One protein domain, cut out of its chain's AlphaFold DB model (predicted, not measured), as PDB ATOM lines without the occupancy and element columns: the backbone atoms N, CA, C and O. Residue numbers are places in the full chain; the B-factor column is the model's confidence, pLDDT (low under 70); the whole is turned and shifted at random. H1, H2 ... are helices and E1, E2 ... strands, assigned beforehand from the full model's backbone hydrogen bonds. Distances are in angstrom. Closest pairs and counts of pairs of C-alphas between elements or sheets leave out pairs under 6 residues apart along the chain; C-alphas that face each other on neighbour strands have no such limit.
ATOM      1  N   SER A  38     -33.082  17.117  16.568       95.19
ATOM      2  CA  SER A  38     -33.201  16.098  15.530       95.19
ATOM      3  C   SER A  38     -32.167  16.368  14.446       95.19
ATOM      4  O   SER A  38     -31.993  17.510  14.021       95.19
ATOM      5  N   PHE A  39     -31.501  15.311  13.996       96.00
ATOM      6  CA  PHE A  39     -30.442  15.370  13.002       96.00
ATOM      7  C   PHE A  39     -30.821  14.517  11.800       96.00
ATOM      8  O   PHE A  39     -31.301  13.387  11.936       96.00
ATOM      9  N   LYS A  40     -30.560  15.047  10.609       94.50
ATOM     10  CA  LYS A  40     -30.648  14.316   9.352       94.50
ATOM     11  C   LYS A  40     -29.417  14.620   8.508       94.50
ATOM     12  O   LYS A  40     -29.219  15.757   8.095       94.50
ATOM     13  N   ILE A  41     -28.635  13.592   8.216       91.88
ATOM     14  CA  ILE A  41     -27.552  13.629   7.234       91.88
ATOM     15  C   ILE A  41     -28.076  12.932   5.987       91.88
ATOM     16  O   ILE A  41     -28.495  11.781   6.070       91.88
ATOM     17  N   SER A  42     -28.086  13.602   4.844       89.62
ATOM     18  CA  SER A  42     -28.542  13.004   3.588       89.62
ATOM     19  C   SER A  42     -27.582  13.294   2.454       89.62
ATOM     20  O   SER A  42     -27.229  14.451   2.244       89.62
ATOM     21  N   GLY A  43     -27.230  12.255   1.706       85.81
ATOM     22  CA  GLY A  43     -26.583  12.364   0.405       85.81
ATOM     23  C   GLY A  43     -27.530  11.931  -0.711       85.81
ATOM     24  O   GLY A  43     -28.736  11.778  -0.512       85.81
ATOM     25  N   TYR A  44     -26.974  11.709  -1.900       82.56
ATOM     26  CA  TYR A  44     -27.745  11.306  -3.078       82.56
ATOM     27  C   TYR A  44     -28.489   9.968  -2.901       82.56
ATOM     28  O   TYR A  44     -29.616   9.810  -3.372       82.56
ATOM     29  N   ASP A  45     -27.862   9.002  -2.233       82.88
ATOM     30  CA  ASP A  45     -28.310   7.612  -2.123       82.88
ATOM     31  C   ASP A  45     -28.458   7.122  -0.673       82.88
ATOM     32  O   ASP A  45     -28.676   5.933  -0.449       82.88
ATOM     33  N   TYR A  46     -28.400   8.009   0.324       84.62
ATOM     34  CA  TYR A  46     -28.662   7.651   1.721       84.62
ATOM     35  C   TYR A  46     -29.216   8.815   2.541       84.62
ATOM     36  O   TYR A  46     -29.060   9.990   2.207       84.62
ATOM     37  N   SER A  47     -29.836   8.473   3.667       88.19
ATOM     38  CA  SER A  47     -30.224   9.408   4.712       88.19
ATOM     39  C   SER A  47     -30.119   8.741   6.080       88.19
ATOM     40  O   SER A  47     -30.885   7.832   6.383       88.19
ATOM     41  N   LEU A  48     -29.228   9.236   6.933       90.88
ATOM     42  CA  LEU A  48     -29.148   8.887   8.349       90.88
ATOM     43  C   LEU A  48     -29.957   9.903   9.159       90.88
ATOM     44  O   LEU A  48     -29.695  11.105   9.086       90.88
ATOM     45  N   ARG A  49     -30.929   9.437   9.940       93.19
ATOM     46  CA  ARG A  49     -31.711  10.263  10.866       93.19
ATOM     47  C   ARG A  49     -31.561   9.734  12.284       93.19
ATOM     48  O   ARG A  49     -31.600   8.527  12.493       93.19
ATOM     49  N   PHE A  50     -31.418  10.640  13.242       94.12
ATOM     50  CA  PHE A  50     -31.436  10.313  14.664       94.12
ATOM     51  C   PHE A  50     -31.914  11.506  15.488       94.12
ATOM     52  O   PHE A  50     -31.904  12.656  15.039       94.12
ATOM     53  N   MET A  51     -32.334  11.230  16.716       94.06
ATOM     54  CA  MET A  51     -32.785  12.238  17.669       94.06
ATOM     55  C   MET A  51     -32.116  12.017  19.018       94.06
ATOM     56  O   MET A  51     -31.914  10.880  19.445       94.06
ATOM     57  N   LEU A  52     -31.791  13.109  19.707       93.44
ATOM     58  CA  LEU A  52     -31.198  13.055  21.038       93.44
ATOM     59  C   LEU A  52     -32.256  13.389  22.093       93.44
ATOM     60  O   LEU A  52     -32.706  14.518  22.208       93.44
ATOM     61  N   ASN A  53     -32.634  12.421  22.917       92.38
ATOM     62  CA  ASN A  53     -33.490  12.555  24.091       92.38
ATOM     63  C   ASN A  53     -32.790  13.263  25.275       92.38
ATOM     64  O   ASN A  53     -32.753  12.773  26.408       92.38
ATOM     65  N   ILE A  54     -32.220  14.431  25.009       92.19
ATOM     66  CA  ILE A  54     -31.642  15.359  25.978       92.19
ATOM     67  C   ILE A  54     -32.096  16.763  25.590       92.19
ATOM     68  O   ILE A  54     -32.079  17.122  24.416       92.19
ATOM     69  N   THR A  55     -32.574  17.531  26.569       92.88
ATOM     70  CA  THR A  55     -33.109  18.868  26.297       92.88
ATOM     71  C   THR A  55     -31.994  19.848  25.957       92.88
ATOM     72  O   THR A  55     -30.843  19.639  26.352       92.88
ATOM     73  N   LEU A  56     -32.331  20.926  25.249       92.88
ATOM     74  CA  LEU A  56     -31.367  21.961  24.870       92.88
ATOM     75  C   LEU A  56     -30.667  22.576  26.089       92.88
ATOM     76  O   LEU A  56     -29.458  22.781  26.061       92.88
ATOM     77  N   GLU A  57     -31.381  22.780  27.198       91.06
ATOM     78  CA  GLU A  57     -30.810  23.328  28.434       91.06
ATOM     79  C   GLU A  57     -29.790  22.367  29.050       91.06
ATOM     80  O   GLU A  57     -28.750  22.785  29.554       91.06
ATOM     81  N   LYS A  58     -30.063  21.057  28.981       91.94
ATOM     82  CA  LYS A  58     -29.140  20.027  29.469       91.94
ATOM     83  C   LYS A  58     -27.929  19.857  28.564       91.94
ATOM     84  O   LYS A  58     -26.854  19.584  29.083       91.94
ATOM     85  N   LEU A  59     -28.097  20.009  27.249       92.62
ATOM     86  CA  LEU A  59     -26.972  20.089  26.317       92.62
ATOM     87  C   LEU A  59     -26.118  21.325  26.617       92.62
ATOM     88  O   LEU A  59     -24.907  21.204  26.713       92.62
ATOM     89  N   ASN A  60     -26.727  22.488  26.851       91.81
ATOM     90  CA  ASN A  60     -26.009  23.725  27.169       91.81
ATOM     91  C   ASN A  60     -25.219  23.630  28.489       91.81
ATOM     92  O   ASN A  60     -24.099  24.122  28.586       91.81
ATOM     93  N   ALA A  61     -25.780  22.945  29.490       92.00
ATOM     94  CA  ALA A  61     -25.160  22.743  30.802       92.00
ATOM     95  C   ALA A  61     -23.980  21.751  30.807       92.00
ATOM     96  O   ALA A  61     -23.359  21.543  31.851       92.00
ATOM     97  N   ILE A  62     -23.675  21.112  29.675       91.50
ATOM     98  CA  ILE A  62     -22.482  20.280  29.532       91.50
ATOM     99  C   ILE A  62     -21.227  21.157  29.697       91.50
ATOM    100  O   ILE A  62     -21.136  22.196  29.036       91.50
ATOM    101  N   PRO A  63     -20.255  20.755  30.539       90.50
ATOM    102  CA  PRO A  63     -18.994  21.472  30.670       90.50
ATOM    103  C   PRO A  63     -18.140  21.320  29.409       90.50
ATOM    104  O   PRO A  63     -18.127  20.268  28.768       90.50
ATOM    105  N   ASP A  64     -17.401  22.373  29.085       91.75
ATOM    106  CA  ASP A  64     -16.502  22.390  27.936       91.75
ATOM    107  C   ASP A  64     -15.269  21.502  28.157       91.75
ATOM    108  O   ASP A  64     -14.854  21.225  29.287       91.75
ATOM    109  N   GLY A  65     -14.656  21.073  27.050       85.06
ATOM    110  CA  GLY A  65     -13.379  20.354  27.063       85.06
ATOM    111  C   GLY A  65     -13.461  18.888  27.497       85.06
ATOM    112  O   GLY A  65     -12.421  18.272  27.726       85.06
ATOM    113  N   GLN A  66     -14.666  18.318  27.604       82.50
ATOM    114  CA  GLN A  66     -14.871  16.895  27.880       82.50
ATOM    115  C   GLN A  66     -15.627  16.204  26.747       82.50
ATOM    116  O   GLN A  66     -16.652  16.698  26.275       82.50
ATOM    117  N   ASP A  67     -15.140  15.023  26.366       91.50
ATOM    118  CA  ASP A  67     -15.858  14.124  25.468       91.50
ATOM    119  C   ASP A  67     -17.040  13.485  26.197       91.50
ATOM    120  O   ASP A  67     -16.912  12.930  27.294       91.50
ATOM    121  N   ILE A  68     -18.209  13.521  25.566       93.81
ATOM    122  CA  ILE A  68     -19.445  12.978  26.114       93.81
ATOM    123  C   ILE A  68     -20.036  11.975  25.149       93.81
ATOM    124  O   ILE A  68     -20.306  12.258  23.984       93.81
ATOM    125  N   ASN A  69     -20.313  10.790  25.680       95.62
ATOM    126  CA  ASN A  69     -21.064   9.782  24.961       95.62
ATOM    127  C   ASN A  69     -22.553  10.166  24.936       95.62
ATOM    128  O   ASN A  69     -23.261  10.023  25.941       95.62
ATOM    129  N   LEU A  70     -23.015  10.649  23.780       95.50
ATOM    130  CA  LEU A  70     -24.409  11.005  23.528       95.50
ATOM    131  C   LEU A  70     -25.267   9.813  23.089       95.50
ATOM    132  O   LEU A  70     -26.490   9.926  23.087       95.50
ATOM    133  N   SER A  71     -24.672   8.648  22.817       94.38
ATOM    134  CA  SER A  71     -25.405   7.428  22.426       94.38
ATOM    135  C   SER A  71     -26.440   7.003  23.467       94.38
ATOM    136  O   SER A  71     -27.511   6.511  23.129       94.38
ATOM    137  N   LYS A  72     -26.161   7.249  24.755       92.94
ATOM    138  CA  LYS A  72     -27.105   6.978  25.856       92.94
ATOM    139  C   LYS A  72     -28.356   7.863  25.828       92.94
ATOM    140  O   LYS A  72     -29.313   7.584  26.543       92.94
ATOM    141  N   TYR A  73     -28.327   8.940  25.045       94.12
ATOM    142  CA  TYR A  73     -29.456   9.832  24.821       94.12
ATOM    143  C   TYR A  73     -30.129   9.578  23.475       94.12
ATOM    144  O   TYR A  73     -30.987  10.364  23.114       94.12
ATOM    145  N   LEU A  74     -29.800   8.526  22.721       93.00
ATOM    146  CA  LEU A  74     -30.543   8.236  21.495       93.00
ATOM    147  C   LEU A  74     -32.028   8.031  21.797       93.00
ATOM    148  O   LEU A  74     -32.413   7.318  22.729       93.00
ATOM    149  N   PHE A  75     -32.874   8.698  21.020       87.62
ATOM    150  CA  PHE A  75     -34.314   8.576  21.146       87.62
ATOM    151  C   PHE A  75     -34.739   7.217  20.583       87.62
ATOM    152  O   PHE A  75     -34.521   6.923  19.408       87.62
ATOM    153  N   GLY A  76     -35.285   6.351  21.439       82.69
ATOM    154  CA  GLY A  76     -35.667   4.996  21.049       82.69
ATOM    155  C   GLY A  76     -36.722   5.006  19.945       82.69
ATOM    156  O   GLY A  76     -37.715   5.717  20.058       82.69
ATOM    157  N   GLY A  77     -36.494   4.213  18.897       78.06
ATOM    158  CA  GLY A  77     -37.412   4.089  17.766       78.06
ATOM    159  C   GLY A  77     -37.352   5.221  16.741       78.06
ATOM    160  O   GLY A  77     -38.104   5.143  15.794       78.06
ATOM    161  N   GLU A  78     -36.478   6.224  16.885       81.12
ATOM    162  CA  GLU A  78     -36.394   7.379  15.964       81.12
ATOM    163  C   GLU A  78     -35.027   7.490  15.255       81.12
ATOM    164  O   GLU A  78     -34.625   8.561  14.791       81.12
ATOM    165  N   ASN A  79     -34.276   6.384  15.201       87.75
ATOM    166  CA  ASN A  79     -32.962   6.321  14.559       87.75
ATOM    167  C   ASN A  79     -33.036   5.372  13.367       87.75
ATOM    168  O   ASN A  79     -33.342   4.195  13.543       87.75
ATOM    169  N   TYR A  80     -32.745   5.890  12.178       88.06
ATOM    170  CA  TYR A  80     -32.963   5.188  10.919       88.06
ATOM    171  C   TYR A  80     -31.829   5.466   9.948       88.06
ATOM    172  O   TYR A  80     -31.385   6.612   9.804       88.06
ATOM    173  N   LEU A  81     -31.407   4.429   9.233       87.62
ATOM    174  CA  LEU A  81     -30.548   4.569   8.068       87.62
ATOM    175  C   LEU A  81     -31.328   4.156   6.822       87.62
ATOM    176  O   LEU A  81     -31.586   2.978   6.596       87.62
ATOM    177  N   TYR A  82     -31.634   5.141   5.985       85.69
ATOM    178  CA  TYR A  82     -32.164   4.913   4.652       85.69
ATOM    179  C   TYR A  82     -31.017   4.789   3.661       85.69
ATOM    180  O   TYR A  82     -30.185   5.692   3.590       85.69
ATOM    181  N   THR A  83     -30.988   3.729   2.856       81.25
ATOM    182  CA  THR A  83     -30.059   3.624   1.718       81.25
ATOM    183  C   THR A  83     -30.775   3.181   0.454       81.25
ATOM    184  O   THR A  83     -31.655   2.319   0.471       81.25
ATOM    185  N   LYS A  84     -30.421   3.804  -0.667       76.88
ATOM    186  CA  LYS A  84     -30.920   3.450  -1.988       76.88
ATOM    187  C   LYS A  84     -30.113   2.260  -2.493       76.88
ATOM    188  O   LYS A  84     -28.899   2.351  -2.664       76.88
ATOM    189  N   TYR A  85     -30.786   1.137  -2.723       68.06
ATOM    190  CA  TYR A  85     -30.135  -0.089  -3.184       68.06
ATOM    191  C   TYR A  85     -30.192  -0.235  -4.711       68.06
ATOM    192  O   TYR A  85     -29.233  -0.697  -5.331       68.06
ATOM    193  N   ASP A  86     -31.295   0.201  -5.322       66.88
ATOM    194  CA  ASP A  86     -31.478   0.279  -6.770       66.88
ATOM    195  C   ASP A  86     -32.349   1.497  -7.142       66.88
ATOM    196  O   ASP A  86     -32.675   2.329  -6.295       66.88
ATOM    197  N   ASN A  87     -32.696   1.659  -8.423       64.88
ATOM    198  CA  ASN A  87     -33.432   2.840  -8.885       64.88
ATOM    199  C   ASN A  87     -34.830   3.011  -8.261       64.88
ATOM    200  O   ASN A  87     -35.316   4.140  -8.268       64.88
ATOM    201  N   ASN A  88     -35.427   1.959  -7.690       60.94
ATOM    202  CA  ASN A  88     -36.810   1.957  -7.207       60.94
ATOM    203  C   ASN A  88     -36.976   1.479  -5.751       60.94
ATOM    204  O   ASN A  88     -38.046   1.684  -5.182       60.94
ATOM    205  N   ASN A  89     -35.952   0.874  -5.145       63.91
ATOM    206  CA  ASN A  89     -36.028   0.267  -3.820       63.91
ATOM    207  C   ASN A  89     -35.108   0.962  -2.809       63.91
ATOM    208  O   ASN A  89     -33.915   1.189  -3.047       63.91
ATOM    209  N   TYR A  90     -35.685   1.237  -1.642       68.31
ATOM    210  CA  TYR A  90     -35.003   1.795  -0.483       68.31
ATOM    211  C   TYR A  90     -34.983   0.769   0.639       68.31
ATOM    212  O   TYR A  90     -35.964   0.057   0.857       68.31
ATOM    213  N   TYR A  91     -33.866   0.724   1.350       71.88
ATOM    214  CA  TYR A  91     -33.738  -0.012   2.592       71.88
ATOM    215  C   TYR A  91     -33.923   0.943   3.763       71.88
ATOM    216  O   TYR A  91     -33.235   1.962   3.799       71.88
ATOM    217  N   ASP A  92     -34.825   0.620   4.687       72.00
ATOM    218  CA  ASP A  92     -34.953   1.292   5.980       72.00
ATOM    219  C   ASP A  92     -34.385   0.365   7.054       72.00
ATOM    220  O   ASP A  92     -34.997  -0.655   7.379       72.00
ATOM    221  N   ASP A  93     -33.188   0.677   7.554       73.69
ATOM    222  CA  ASP A  93     -32.606  -0.088   8.650       73.69
ATOM    223  C   ASP A  93     -32.962   0.536  10.001       73.69
ATOM    224  O   ASP A  93     -32.449   1.593  10.389       73.69
ATOM    225  N   THR A  94     -33.821  -0.182  10.725       71.50
ATOM    226  CA  THR A  94     -34.209   0.104  12.112       71.50
ATOM    227  C   THR A  94     -33.289  -0.571  13.142       71.50
ATOM    228  O   THR A  94     -33.268  -0.174  14.306       71.50
ATOM    229  N   ASN A  95     -32.466  -1.536  12.718       78.31
ATOM    230  CA  ASN A  95     -31.395  -2.199  13.473       78.31
ATOM    231  C   ASN A  95     -30.050  -1.467  13.308       78.31
ATOM    232  O   ASN A  95     -28.984  -2.069  13.129       78.31
ATOM    233  N   LEU A  96     -30.097  -0.138  13.392       85.94
ATOM    234  CA  LEU A  96     -28.934   0.732  13.338       85.94
ATOM    235  C   LEU A  96     -28.242   0.791  14.707       85.94
ATOM    236  O   LEU A  96     -28.787   1.317  15.678       85.94
ATOM    237  N   ASN A  97     -26.997   0.328  14.778       89.94
ATOM    238  CA  ASN A  97     -26.117   0.644  15.895       89.94
ATOM    239  C   ASN A  97     -25.453   1.995  15.623       89.94
ATOM    240  O   ASN A  97     -24.671   2.116  14.680       89.94
ATOM    241  N   LEU A  98     -25.777   3.000  16.432       92.38
ATOM    242  CA  LEU A  98     -25.246   4.353  16.323       92.38
ATOM    243  C   LEU A  98     -24.536   4.724  17.626       92.38
ATOM    244  O   LEU A  98     -25.140   4.740  18.697       92.38
ATOM    245  N   ASN A  99     -23.251   5.043  17.521       95.56
ATOM    246  CA  ASN A  99     -22.444   5.582  18.604       95.56
ATOM    247  C   ASN A  99     -22.096   7.041  18.296       95.56
ATOM    248  O   ASN A  99     -21.613   7.344  17.207       95.56
ATOM    249  N   ILE A 100     -22.341   7.932  19.251       96.75
ATOM    250  CA  ILE A 100     -22.119   9.370  19.140       96.75
ATOM    251  C   ILE A 100     -21.238   9.812  20.301       96.75
ATOM    252  O   ILE A 100     -21.654   9.766  21.463       96.75
ATOM    253  N   ILE A 101     -20.045  10.292  19.970       97.00
ATOM    254  CA  ILE A 101     -19.175  11.019  20.893       97.00
ATOM    255  C   ILE A 101     -19.238  12.490  20.509       97.00
ATOM    256  O   ILE A 101     -19.086  12.830  19.339       97.00
ATOM    257  N   ALA A 102     -19.495  13.358  21.475       96.06
ATOM    258  CA  ALA A 102     -19.506  14.794  21.267       96.06
ATOM    259  C   ALA A 102     -18.420  15.458  22.103       96.06
ATOM    260  O   ALA A 102     -18.266  15.135  23.277       96.06
ATOM    261  N   SER A 103     -17.733  16.420  21.505       94.44
ATOM    262  CA  SER A 103     -16.911  17.400  22.211       94.44
ATOM    263  C   SER A 103     -17.599  18.760  22.134       94.44
ATOM    264  O   SER A 103     -18.302  19.049  21.160       94.44
ATOM    265  N   LYS A 104     -17.433  19.572  23.179       93.94
ATOM    266  CA  LYS A 104     -18.030  20.906  23.293       93.94
ATOM    267  C   LYS A 104     -16.974  21.939  23.677       93.94
ATOM    268  O   LYS A 104     -16.174  21.689  24.583       93.94
ATOM    269  N   PHE A 105     -17.012  23.094  23.022       93.62
ATOM    270  CA  PHE A 105     -16.245  24.283  23.387       93.62
ATOM    271  C   PHE A 105     -17.063  25.534  23.059       93.62
ATOM    272  O   PHE A 105     -17.481  25.683  21.919       93.62
ATOM    273  N   ASP A 106     -17.330  26.400  24.038       90.81
ATOM    274  CA  ASP A 106     -18.091  27.649  23.857       90.81
ATOM    275  C   ASP A 106     -19.415  27.463  23.082       90.81
ATOM    276  O   ASP A 106     -19.727  28.158  22.117       90.81
ATOM    277  N   ASN A 107     -20.185  26.438  23.472       90.25
ATOM    278  CA  ASN A 107     -21.433  26.008  22.815       90.25
ATOM    279  C   ASN A 107     -21.312  25.527  21.362       90.25
ATOM    280  O   ASN A 107     -22.313  25.094  20.786       90.25
ATOM    281  N   GLU A 108     -20.112  25.480  20.796       95.38
ATOM    282  CA  GLU A 108     -19.839  24.719  19.588       95.38
ATOM    283  C   GLU A 108     -19.716  23.240  19.935       95.38
ATOM    284  O   GLU A 108     -18.907  22.827  20.769       95.38
ATOM    285  N   PHE A 109     -20.536  22.430  19.281       95.81
ATOM    286  CA  PHE A 109     -20.509  20.984  19.384       95.81
ATOM    287  C   PHE A 109     -19.866  20.391  18.141       95.81
ATOM    288  O   PHE A 109     -20.223  20.736  17.013       95.81
ATOM    289  N   ASN A 110     -18.968  19.434  18.354       95.69
ATOM    290  CA  ASN A 110     -18.468  18.549  17.315       95.69
ATOM    291  C   ASN A 110     -18.843  17.107  17.660       95.69
ATOM    292  O   ASN A 110     -18.381  16.557  18.661       95.69
ATOM    293  N   LEU A 111     -19.707  16.513  16.844       95.94
ATOM    294  CA  LEU A 111     -20.224  15.162  17.002       95.94
ATOM    295  C   LEU A 111     -19.477  14.247  16.045       95.94
ATOM    296  O   LEU A 111     -19.548  14.436  14.835       95.94
ATOM    297  N   GLN A 112     -18.857  13.207  16.584       96.00
ATOM    298  CA  GLN A 112     -18.368  12.075  15.821       96.00
ATOM    299  C   GLN A 112     -19.370  10.928  15.929       96.00
ATOM    300  O   GLN A 112     -19.640  10.403  17.012       96.00
ATOM    301  N   LEU A 113     -19.912  10.529  14.786       94.75
ATOM    302  CA  LEU A 113     -20.869   9.448  14.658       94.75
ATOM    303  C   LEU A 113     -20.150   8.241  14.082       94.75
ATOM    304  O   LEU A 113     -19.520   8.340  13.035       94.75
ATOM    305  N   ASN A 114     -20.305   7.092  14.723       93.38
ATOM    306  CA  ASN A 114     -19.927   5.798  14.177       93.38
ATOM    307  C   ASN A 114     -21.194   4.968  14.075       93.38
ATOM    308  O   ASN A 114     -21.864   4.750  15.086       93.38
ATOM    309  N   PHE A 115     -21.531   4.513  12.876       89.69
ATOM    310  CA  PHE A 115     -22.746   3.742  12.673       89.69
ATOM    311  C   PHE A 115     -22.480   2.443  11.934       89.69
ATOM    312  O   PHE A 115     -21.584   2.345  11.093       89.69
ATOM    313  N   TYR A 116     -23.281   1.442  12.267       87.06
ATOM    314  CA  TYR A 116     -23.270   0.137  11.642       87.06
ATOM    315  C   TYR A 116     -24.699  -0.405  11.572       87.06
ATOM    316  O   TYR A 116     -25.430  -0.387  12.559       87.06
ATOM    317  N   SER A 117     -25.068  -0.924  10.412       83.62
ATOM    318  CA  SER A 117     -26.369  -1.494  10.092       83.62
ATOM    319  C   SER A 117     -26.173  -2.974   9.731       83.62
ATOM    320  O   SER A 117     -25.329  -3.322   8.894       83.62
ATOM    321  N   PHE A 118     -26.873  -3.860  10.451       69.81
ATOM    322  CA  PHE A 118     -26.724  -5.322  10.336       69.81
ATOM    323  C   PHE A 118     -27.661  -5.950   9.310       69.81
ATOM    324  O   PHE A 118     -27.573  -7.158   9.078       69.81
ATOM    325  N   ASP A 119     -28.562  -5.169   8.726       64.12
ATOM    326  CA  ASP A 119     -29.717  -5.771   8.106       64.12
ATOM    327  C   ASP A 119     -29.436  -6.390   6.725       64.12
ATOM    328  O   ASP A 119     -28.462  -6.111   6.009       64.12
ATOM    329  N   CYS A 120     -30.235  -7.408   6.447       50.78
ATOM    330  CA  CYS A 120     -29.818  -8.634   5.799       50.78
ATOM    331  C   CYS A 120     -29.831  -8.524   4.272       50.78
ATOM    332  O   CYS A 120     -30.722  -9.030   3.603       50.78
ATOM    333  N   GLN A 121     -28.804  -7.883   3.709       60.38
ATOM    334  CA  GLN A 121     -28.354  -8.104   2.323       60.38
ATOM    335  C   GLN A 121     -26.974  -7.491   2.055       60.38
ATOM    336  O   GLN A 121     -26.158  -8.094   1.355       60.38
ATOM    337  N   LYS A 122     -26.681  -6.321   2.637       67.50
ATOM    338  CA  LYS A 122     -25.368  -5.666   2.580       67.50
ATOM    339  C   LYS A 122     -25.159  -4.847   3.854       67.50
ATOM    340  O   LYS A 122     -25.772  -3.795   3.967       67.50
ATOM    341  N   PRO A 123     -24.282  -5.279   4.773       75.62
ATOM    342  CA  PRO A 123     -23.949  -4.480   5.941       75.62
ATOM    343  C   PRO A 123     -23.392  -3.119   5.533       75.62
ATOM    344  O   PRO A 123     -22.521  -3.039   4.656       75.62
ATOM    345  N   ILE A 124     -23.874  -2.064   6.184       78.81
ATOM    346  CA  ILE A 124     -23.438  -0.689   5.939       78.81
ATOM    347  C   ILE A 124     -22.825  -0.147   7.215       78.81
ATOM    348  O   ILE A 124     -23.365  -0.305   8.302       78.81
ATOM    349  N   SER A 125     -21.676   0.503   7.082       84.62
ATOM    350  CA  SER A 125     -20.989   1.127   8.203       84.62
ATOM    351  C   SER A 125     -20.321   2.407   7.754       84.62
ATOM    352  O   SER A 125     -19.806   2.463   6.632       84.62
ATOM    353  N   GLY A 126     -20.257   3.395   8.632       84.69
ATOM    354  CA  GLY A 126     -19.639   4.667   8.306       84.69
ATOM    355  C   GLY A 126     -19.296   5.500   9.525       84.69
ATOM    356  O   GLY A 126     -19.648   5.171  10.660       84.69
ATOM    357  N   ILE A 127     -18.579   6.582   9.238       88.44
ATOM    358  CA  ILE A 127     -18.218   7.624  10.189       88.44
ATOM    359  C   ILE A 127     -18.702   8.945   9.602       88.44
ATOM    360  O   ILE A 127     -18.494   9.189   8.413       88.44
ATOM    361  N   ALA A 128     -19.342   9.773  10.420       88.25
ATOM    362  CA  ALA A 128     -19.715  11.134  10.057       88.25
ATOM    363  C   ALA A 128     -19.285  12.103  11.158       88.25
ATOM    364  O   ALA A 128     -19.269  11.745  12.336       88.25
ATOM    365  N   GLU A 129     -18.954  13.330  10.769       91.62
ATOM    366  CA  GLU A 129     -18.636  14.416  11.692       91.62
ATOM    367  C   GLU A 129     -19.614  15.565  11.463       91.62
ATOM    368  O   GLU A 129     -19.783  16.028  10.336       91.62
ATOM    369  N   ILE A 130     -20.276  16.019  12.527       93.56
ATOM    370  CA  ILE A 130     -21.216  17.140  12.478       93.56
ATOM    371  C   ILE A 130     -20.726  18.223  13.421       93.56
ATOM    372  O   ILE A 130     -20.546  17.972  14.611       93.56
ATOM    373  N   LYS A 131     -20.591  19.443  12.906       94.81
ATOM    374  CA  LYS A 131     -20.315  20.631  13.715       94.81
ATOM    375  C   LYS A 131     -21.521  21.553  13.712       94.81
ATOM    376  O   LYS A 131     -22.084  21.809  12.649       94.81
ATOM    377  N   PHE A 132     -21.915  22.042  14.881       95.25
ATOM    378  CA  PHE A 132     -22.978  23.036  15.011       95.25
ATOM    379  C   PHE A 132     -22.780  23.894  16.259       95.25
ATOM    380  O   PHE A 132     -22.211  23.429  17.246       95.25
ATOM    381  N   ASN A 133     -23.282  25.127  16.234       95.50
ATOM    382  CA  ASN A 133     -23.349  25.973  17.416       95.50
ATOM    383  C   ASN A 133     -24.719  25.792  18.082       95.50
ATOM    384  O   ASN A 133     -25.753  25.939  17.434       95.50
ATOM    385  N   LEU A 134     -24.754  25.436  19.369       94.81
ATOM    386  CA  LEU A 134     -26.013  25.222  20.088       94.81
ATOM    387  C   LEU A 134     -26.842  26.513  20.199       94.81
ATOM    388  O   LEU A 134     -28.069  26.430  20.252       94.81
ATOM    389  N   ASN A 135     -26.203  27.686  20.182       93.75
ATOM    390  CA  ASN A 135     -26.884  28.979  20.263       93.75
ATOM    391  C   ASN A 135     -27.854  29.209  19.092       93.75
ATOM    392  O   ASN A 135     -28.865  29.872  19.289       93.75
ATOM    393  N   ASP A 136     -27.612  28.600  17.926       94.31
ATOM    394  CA  ASP A 136     -28.506  28.679  16.757       94.31
ATOM    395  C   ASP A 136     -29.866  27.991  16.992       94.31
ATOM    396  O   ASP A 136     -30.805  28.156  16.212       94.31
ATOM    397  N   TYR A 137     -29.969  27.190  18.057       92.75
ATOM    398  CA  TYR A 137     -31.129  26.358  18.371       92.75
ATOM    399  C   TYR A 137     -31.727  26.651  19.743       92.75
ATOM    400  O   TYR A 137     -32.824  26.176  20.042       92.75
TER     401      TYR A 137
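This is residues 38 to 137 of the 143 residues of an uncharacterized protein of Firmicutes bacterium (UniProt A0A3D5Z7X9). Two sheets stand face to face as an elongated sandwich, their strands crossed at 61 degrees: the four strands E1 to E4 on one side, the three longer, twisted strands E5 to E7 on the other. The sheets are joined at one corner, where E4 turns into E5, and stay apart at the other edges, E1 and E7; the short helix H1 sits near one end, and a long loop, residues 61 to 79, leads from it past E5 to E3. The printed part has 100 residues, with one named helix and seven named strands in the order E1 E2 H1 E3 E4 E5 E6 E7; the sheets, E1 - E2 - E3 - E4 and E5 - E6 - E7, are both antiparallel. The class is mostly strand, and the whole is compact, with a radius of gyration of the C-alphas of 14.6 A and spans of 44 by 23 by 19 A.

In the four-stranded sheet, E1 is residues 38 to 42, from C-alpha 38 at (-33.201, 16.098, 15.530), and E2 is residues 46 to 55, 27.4 A long. E3 is residues 80 to 84, 13.2 A, and E4 is residues 90 to 93, 9.6 A. In the other sheet, E5 is residues 96 to 105, 28.6 A, from C-alpha 96 at (-28.934, 0.732, 13.338); E6 is residues 108 to 117, 28.6 A; E7 is residues 124 to 133, 29.0 A, ending at C-alpha 133 at (-23.349, 25.973, 17.416). H1 is residues 56 to 60, 6.1 A.

E1 and E2 form a hairpin, with N 39 and O 50 2.9 A apart. E2 and E3 are antiparallel at 169 degrees, with N 47 and O 82 at 2.8 A. E3 and E4 form a hairpin, with N 83 and O 91 at 3.0 A. E4 runs on into E5 across a break of 2 residues, at 73 degrees. E5, E6 and E7 are a meander, each strand the antiparallel neighbour of the one before; N 99 and O 114 are 2.8 A apart, and N 111 and O 130 2.8 A. Between the sheets, the closest C-alphas of E3 and E5 are those of Tyr 80 and Leu 96, 6.5 A apart. E2 and E5 are near each other, with 5 pairs of C-alphas within 10 A. Residues 68 to 69 pair antiparallel with residues 101 to 102 of E5. H1 only grazes the sheet of E5, E6 and E7, with residues 59 to 60; its O i to N i+4 pair is within hydrogen-bond range.

The C-alphas farthest apart, those of Pro 63 and Asn 88, are 46.2 A apart. The printed part has no cut, and the link H1 to E3, 19 residues, is long. The mean pLDDT of the printed part is 86.8; residues 85 to 90 and 118 to 122 are under 70.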